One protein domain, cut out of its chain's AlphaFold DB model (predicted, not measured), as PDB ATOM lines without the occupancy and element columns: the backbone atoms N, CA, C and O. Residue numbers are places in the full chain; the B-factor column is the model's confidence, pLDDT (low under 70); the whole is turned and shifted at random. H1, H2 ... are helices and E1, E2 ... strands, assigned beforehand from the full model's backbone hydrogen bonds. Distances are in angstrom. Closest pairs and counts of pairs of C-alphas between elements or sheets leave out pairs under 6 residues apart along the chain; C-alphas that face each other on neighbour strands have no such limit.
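What this domain is: This is residues 205 to 253 of the 1145 residues of the protein "Ankyrin_rpt-contain_dom domain-containing protein" of Orbilia oligospora (UniProt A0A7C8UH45). One long helix, H1, runs alongside a small two-strand parallel sheet, E1 and E2, mostly near E2, and a short helix, H2, lies beside H1. Residues 230 to 235 stick out. The printed part has 49 residues, in the order E1, H1, E2, H2, of mixed class; it is compact, with a radius of gyration of the C-alphas of 10.6 A, and elongated, spanning 28 by 18 by 16 A.

Where its parts are: E1, residues 205 to 207, begins with C-alpha 205 at (10.570, 8.397, 34.845). H1, residues 215 to 231, is 24.2 A long. E2, residues 236 to 240, is 13.0 A long. H2, residues 246 to 252, ends with C-alpha 252 at (9.268, 6.834, 19.382).

How they stand to each other: E1 and E2 are parallel at 15 degrees; N 207 and O 239, 2.9 A apart, are within hydrogen-bond range. E1, H1 and E2 form a strand-helix-strand unit, two parallel strands joined through a helix, with a right-handed crossover. The closest C-alphas of H1 and E2, Leu 229 and Val 236, are 6.4 A apart. H1 and H2 are close but not clearly touching, at a shallow tilt of 19 degrees, the same way; their closest C-alphas, Leu 222 and Ala 251, are 7.4 A apart. H2 has every O i to N i+4 pair within hydrogen-bond range, H1 12 of 13.

The domain as a whole: The C-alphas farthest apart, Ser 214 and Thr 234, are 29.9 A apart. The printed part has no cut and no long link. Confidence is under 70 at 18 residues, among them 243 to 253.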
ATOM      1  N   ILE A 205      10.300   9.820  35.048       84.25
ATOM      2  CA  ILE A 205      10.570   8.397  34.845       84.25
ATOM      3  C   ILE A 205      11.847   8.303  34.021       84.25
ATOM      4  O   ILE A 205      11.889   8.797  32.896       84.25
ATOM      5  N   VAL A 206      12.878   7.674  34.577       87.19
ATOM      6  CA  VAL A 206      14.122   7.376  33.863       87.19
ATOM      7  C   VAL A 206      14.150   5.878  33.591       87.19
ATOM      8  O   VAL A 206      13.992   5.079  34.513       87.19
ATOM      9  N   VAL A 207      14.308   5.509  32.324       83.12
ATOM     10  CA  VAL A 207      14.467   4.128  31.863       83.12
ATOM     11  C   VAL A 207      15.858   4.020  31.263       83.12
ATOM     12  O   VAL A 207      16.164   4.760  30.332       83.12
ATOM     13  N   ASP A 208      16.687   3.126  31.788       82.62
ATOM     14  CA  ASP A 208      18.030   2.866  31.270       82.62
ATOM     15  C   ASP A 208      18.092   1.503  30.569       82.62
ATOM     16  O   ASP A 208      17.336   0.596  30.923       82.62
ATOM     17  N   GLY A 209      18.944   1.383  29.548       76.56
ATOM     18  CA  GLY A 209      19.168   0.139  28.805       76.56
ATOM     19  C   GLY A 209      17.931  -0.467  28.125       76.56
ATOM     20  O   GLY A 209      17.781  -1.689  28.118       76.56
ATOM     21  N   LEU A 210      17.016   0.328  27.550       77.25
ATOM     22  CA  LEU A 210      15.764  -0.220  26.976       77.25
ATOM     23  C   LEU A 210      15.989  -1.237  25.828       77.25
ATOM     24  O   LEU A 210      15.122  -2.074  25.565       77.25
ATOM     25  N   ASP A 211      17.142  -1.195  25.161       69.31
ATOM     26  CA  ASP A 211      17.567  -2.158  24.138       69.31
ATOM     27  C   ASP A 211      17.996  -3.524  24.699       69.31
ATOM     28  O   ASP A 211      18.013  -4.494  23.944       69.31
ATOM     29  N   GLU A 212      18.252  -3.643  26.006       72.25
ATOM     30  CA  GLU A 212      18.561  -4.926  26.658       72.25
ATOM     31  C   GLU A 212      17.312  -5.804  26.873       72.25
ATOM     32  O   GLU A 212      17.416  -7.015  27.071       72.25
ATOM     33  N   CYS A 213      16.109  -5.223  26.793       65.69
ATOM     34  CA  CYS A 213      14.852  -5.972  26.806       65.69
ATOM     35  C   CYS A 213      14.665  -6.786  25.519       65.69
ATOM     36  O   CYS A 213      14.908  -6.278  24.421       65.69
ATOM     37  N   SER A 214      14.095  -7.995  25.620       65.50
ATOM     38  CA  SER A 214      13.687  -8.756  24.431       65.50
ATOM     39  C   SER A 214      12.638  -7.991  23.611       65.50
ATOM     40  O   SER A 214      11.857  -7.211  24.158       65.50
ATOM     41  N   ASP A 215      12.555  -8.245  22.301       64.94
ATOM     42  CA  ASP A 215      11.651  -7.532  21.377       64.94
ATOM     43  C   ASP A 215      10.193  -7.454  21.875       64.94
ATOM     44  O   ASP A 215       9.505  -6.441  21.709       64.94
ATOM     45  N   LYS A 216       9.720  -8.523  22.528       68.25
ATOM     46  CA  LYS A 216       8.366  -8.617  23.083       68.25
ATOM     47  C   LYS A 216       8.187  -7.726  24.315       68.25
ATOM     48  O   LYS A 216       7.189  -7.008  24.402       68.25
ATOM     49  N   GLU A 217       9.134  -7.768  25.247       73.44
ATOM     50  CA  GLU A 217       9.121  -6.977  26.485       73.44
ATOM     51  C   GLU A 217       9.316  -5.494  26.178       73.44
ATOM     52  O   GLU A 217       8.513  -4.664  26.604       73.44
ATOM     53  N   ARG A 218      10.287  -5.175  25.317       76.06
ATOM     54  CA  ARG A 218      10.543  -3.838  24.777       76.06
ATOM     55  C   ARG A 218       9.280  -3.250  24.147       76.06
ATOM     56  O   ARG A 218       8.872  -2.137  24.477       76.06
ATOM     57  N   GLY A 219       8.570  -4.039  23.337       72.12
ATOM     58  CA  GLY A 219       7.271  -3.668  22.769       72.12
ATOM     59  C   GLY A 219       6.129  -3.518  23.788       72.12
ATOM     60  O   GLY A 219       5.165  -2.797  23.521       72.12
ATOM     61  N   MET A 220       6.180  -4.173  24.952       75.31
ATOM     62  CA  MET A 220       5.229  -3.955  26.055       75.31
ATOM     63  C   MET A 220       5.544  -2.660  26.813       75.31
ATOM     64  O   MET A 220       4.654  -1.823  26.967       75.31
ATOM     65  N   VAL A 221       6.809  -2.452  27.194       82.12
ATOM     66  CA  VAL A 221       7.292  -1.246  27.886       82.12
ATOM     67  C   VAL A 221       7.022   0.005  27.045       82.12
ATOM     68  O   VAL A 221       6.374   0.934  27.522       82.12
ATOM     69  N   LEU A 222       7.388   0.002  25.758       80.69
ATOM     70  CA  LEU A 222       7.127   1.120  24.842       80.69
ATOM     71  C   LEU A 222       5.633   1.464  24.720       80.69
ATOM     72  O   LEU A 222       5.282   2.637  24.605       80.69
ATOM     73  N   ARG A 223       4.731   0.471  24.759       79.06
ATOM     74  CA  ARG A 223       3.276   0.718  24.755       79.06
ATOM     75  C   ARG A 223       2.794   1.323  26.074       79.06
ATOM     76  O   ARG A 223       1.981   2.244  26.036       79.06
ATOM     77  N   ALA A 224       3.308   0.854  27.211       80.81
ATOM     78  CA  ALA A 224       2.969   1.395  28.525       80.81
ATOM     79  C   ALA A 224       3.438   2.854  28.688       80.81
ATOM     80  O   ALA A 224       2.635   3.709  29.053       80.81
ATOM     81  N   LEU A 225       4.694   3.162  28.338       82.81
ATOM     82  CA  LEU A 225       5.256   4.518  28.422       82.81
ATOM     83  C   LEU A 225       4.526   5.502  27.491       82.81
ATOM     84  O   LEU A 225       4.210   6.619  27.898       82.81
ATOM     85  N   LYS A 226       4.185   5.077  26.263       78.38
ATOM     86  CA  LYS A 226       3.349   5.871  25.343       78.38
ATOM     87  C   LYS A 226       1.974   6.171  25.919       78.38
ATOM     88  O   LYS A 226       1.551   7.321  25.875       78.38
ATOM     89  N   LYS A 227       1.287   5.152  26.447       77.38
ATOM     90  CA  LYS A 227      -0.035   5.327  27.051       77.38
ATOM     91  C   LYS A 227       0.035   6.303  28.228       77.38
ATOM     92  O   LYS A 227      -0.764   7.224  28.291       77.38
ATOM     93  N   LEU A 228       1.040   6.171  29.093       78.06
ATOM     94  CA  LEU A 228       1.221   7.052  30.246       78.06
ATOM     95  C   LEU A 228       1.450   8.526  29.851       78.06
ATOM     96  O   LEU A 228       0.906   9.422  30.491       78.06
ATOM     97  N   LEU A 229       2.200   8.786  28.773       75.00
ATOM     98  CA  LEU A 229       2.355  10.138  28.218       75.00
ATOM     99  C   LEU A 229       1.082  10.663  27.537       75.00
ATOM    100  O   LEU A 229       0.834  11.864  27.579       75.00
ATOM    101  N   GLN A 230       0.284   9.799  26.907       73.31
ATOM    102  CA  GLN A 230      -1.006  10.179  26.313       73.31
ATOM    103  C   GLN A 230      -2.047  10.511  27.388       73.31
ATOM    104  O   GLN A 230      -2.759  11.505  27.261       73.31
ATOM    105  N   ASP A 231      -2.094   9.718  28.458       72.25
ATOM    106  CA  ASP A 231      -3.030   9.877  29.570       72.25
ATOM    107  C   ASP A 231      -2.655  11.072  30.482       72.25
ATOM    108  O   ASP A 231      -3.495  11.555  31.244       72.25
ATOM    109  N   SER A 232      -1.401  11.555  30.467       70.94
ATOM    110  CA  SER A 232      -0.906  12.610  31.381       70.94
ATOM    111  C   SER A 232       0.274  13.455  30.837       70.94
ATOM    112  O   SER A 232       1.317  13.562  31.493       70.94
ATOM    113  N   PRO A 233       0.129  14.138  29.682       67.25
ATOM    114  CA  PRO A 233       1.239  14.783  28.960       67.25
ATOM    115  C   PRO A 233       1.907  15.962  29.687       67.25
ATOM    116  O   PRO A 233       3.035  16.324  29.365       67.25
ATOM    117  N   THR A 234       1.233  16.587  30.657       67.38
ATOM    118  CA  THR A 234       1.769  17.724  31.432       67.38
ATOM    119  C   THR A 234       2.314  17.334  32.808       67.38
ATOM    120  O   THR A 234       3.034  18.127  33.413       67.38
ATOM    121  N   ALA A 235       1.998  16.130  33.299       74.62
ATOM    122  CA  ALA A 235       2.339  15.663  34.646       74.62
ATOM    123  C   ALA A 235       3.425  14.571  34.669       74.62
ATOM    124  O   ALA A 235       3.874  14.179  35.747       74.62
ATOM    125  N   VAL A 236       3.861  14.080  33.503       79.25
ATOM    126  CA  VAL A 236       4.883  13.031  33.368       79.25
ATOM    127  C   VAL A 236       5.960  13.463  32.370       79.25
ATOM    128  O   VAL A 236       5.659  13.908  31.265       79.25
ATOM    129  N   ARG A 237       7.231  13.310  32.749       83.12
ATOM    130  CA  ARG A 237       8.406  13.406  31.870       83.12
ATOM    131  C   ARG A 237       9.085  12.049  31.852       83.12
ATOM    132  O   ARG A 237       9.304  11.463  32.910       83.12
ATOM    133  N   ILE A 238       9.426  11.561  30.665       82.69
ATOM    134  CA  ILE A 238      10.101  10.273  30.503       82.69
ATOM    135  C   ILE A 238      11.431  10.513  29.796       82.69
ATOM    136  O   ILE A 238      11.450  11.076  28.704       82.69
ATOM    137  N   LEU A 239      12.519  10.081  30.425       85.62
ATOM    138  CA  LEU A 239      13.847   9.982  29.835       85.62
ATOM    139  C   LEU A 239      14.122   8.502  29.556       85.62
ATOM    140  O   LEU A 239      13.933   7.664  30.436       85.62
ATOM    141  N   ILE A 240      14.550   8.186  28.336       81.94
ATOM    142  CA  ILE A 240      14.911   6.826  27.930       81.94
ATOM    143  C   ILE A 240      16.358   6.857  27.440       81.94
ATOM    144  O   ILE A 240      16.657   7.521  26.449       81.94
ATOM    145  N   SER A 241      17.231   6.131  28.129       83.38
ATOM    146  CA  SER A 241      18.563   5.761  27.661       83.38
ATOM    147  C   SER A 241      18.461   4.423  26.926       83.38
ATOM    148  O   SER A 241      17.842   3.468  27.406       83.38
ATOM    149  N   SER A 242      18.994   4.391  25.705       73.19
ATOM    150  CA  SER A 242      19.033   3.203  24.858       73.19
ATOM    151  C   SER A 242      19.982   3.409  23.677       73.19
ATOM    152  O   SER A 242      20.160   4.536  23.208       73.19
ATOM    153  N   ARG A 243      20.561   2.328  23.148       67.12
ATOM    154  CA  ARG A 243      21.268   2.360  21.858       67.12
ATOM    155  C   ARG A 243      20.278   2.629  20.720       67.12
ATOM    156  O   ARG A 243      19.104   2.275  20.795       67.12
ATOM    157  N   GLY A 244      20.756   3.254  19.643       56.06
ATOM    158  CA  GLY A 244      19.935   3.728  18.518       56.06
ATOM    159  C   GLY A 244      19.352   2.623  17.627       56.06
ATOM    160  O   GLY A 244      19.666   2.565  16.441       56.06
ATOM    161  N   SER A 245      18.514   1.739  18.171       55.00
ATOM    162  CA  SER A 245      17.895   0.655  17.413       55.00
ATOM    163  C   SER A 245      16.721   1.159  16.561       55.00
ATOM    164  O   SER A 245      15.888   1.972  16.979       55.00
ATOM    165  N   GLN A 246      16.630   0.658  15.326       52.44
ATOM    166  CA  GLN A 246      15.668   1.148  14.331       52.44
ATOM    167  C   GLN A 246      14.204   0.899  14.740       52.44
ATOM    168  O   GLN A 246      13.296   1.554  14.235       52.44
ATOM    169  N   ASP A 247      13.923  -0.084  15.594       57.47
ATOM    170  CA  ASP A 247      12.591  -0.381  16.130       57.47
ATOM    171  C   ASP A 247      12.187   0.548  17.286       57.47
ATOM    172  O   ASP A 247      11.055   1.033  17.271       57.47
ATOM    173  N   ILE A 248      13.100   0.874  18.211       65.06
ATOM    174  CA  ILE A 248      12.864   1.879  19.257       65.06
ATOM    175  C   ILE A 248      12.670   3.244  18.592       65.06
ATOM    176  O   ILE A 248      11.650   3.892  18.818       65.06
ATOM    177  N   ALA A 249      13.553   3.633  17.666       63.84
ATOM    178  CA  ALA A 249      13.407   4.870  16.896       63.84
ATOM    179  C   ALA A 249      12.061   4.929  16.139       63.84
ATOM    180  O   ALA A 249      11.308   5.890  16.286       63.84
ATOM    181  N   ARG A 250      11.681   3.873  15.399       64.00
ATOM    182  CA  ARG A 250      10.363   3.798  14.725       64.00
ATOM    183  C   ARG A 250       9.182   3.827  15.693       64.00
ATOM    184  O   ARG A 250       8.109   4.283  15.306       64.00
ATOM    185  N   ALA A 251       9.337   3.315  16.912       62.59
ATOM    186  CA  ALA A 251       8.297   3.394  17.922       62.59
ATOM    187  C   ALA A 251       8.168   4.818  18.482       62.59
ATOM    188  O   ALA A 251       7.043   5.269  18.687       62.59
ATOM    189  N   LEU A 252       9.270   5.520  18.735       64.56
ATOM    190  CA  LEU A 252       9.268   6.834  19.382       64.56
ATOM    191  C   LEU A 252       8.980   7.998  18.404       64.56
ATOM    192  O   LEU A 252       8.436   9.025  18.820       64.56
ATOM    193  N   VAL A 253       9.245   7.819  17.103       59.81
ATOM    194  CA  VAL A 253       8.908   8.783  16.039       59.81
ATOM    195  C   VAL A 253       7.406   8.800  15.740       59.81
ATOM    196  O   VAL A 253       6.800   7.801  15.350       59.81
TER     197      VAL A 253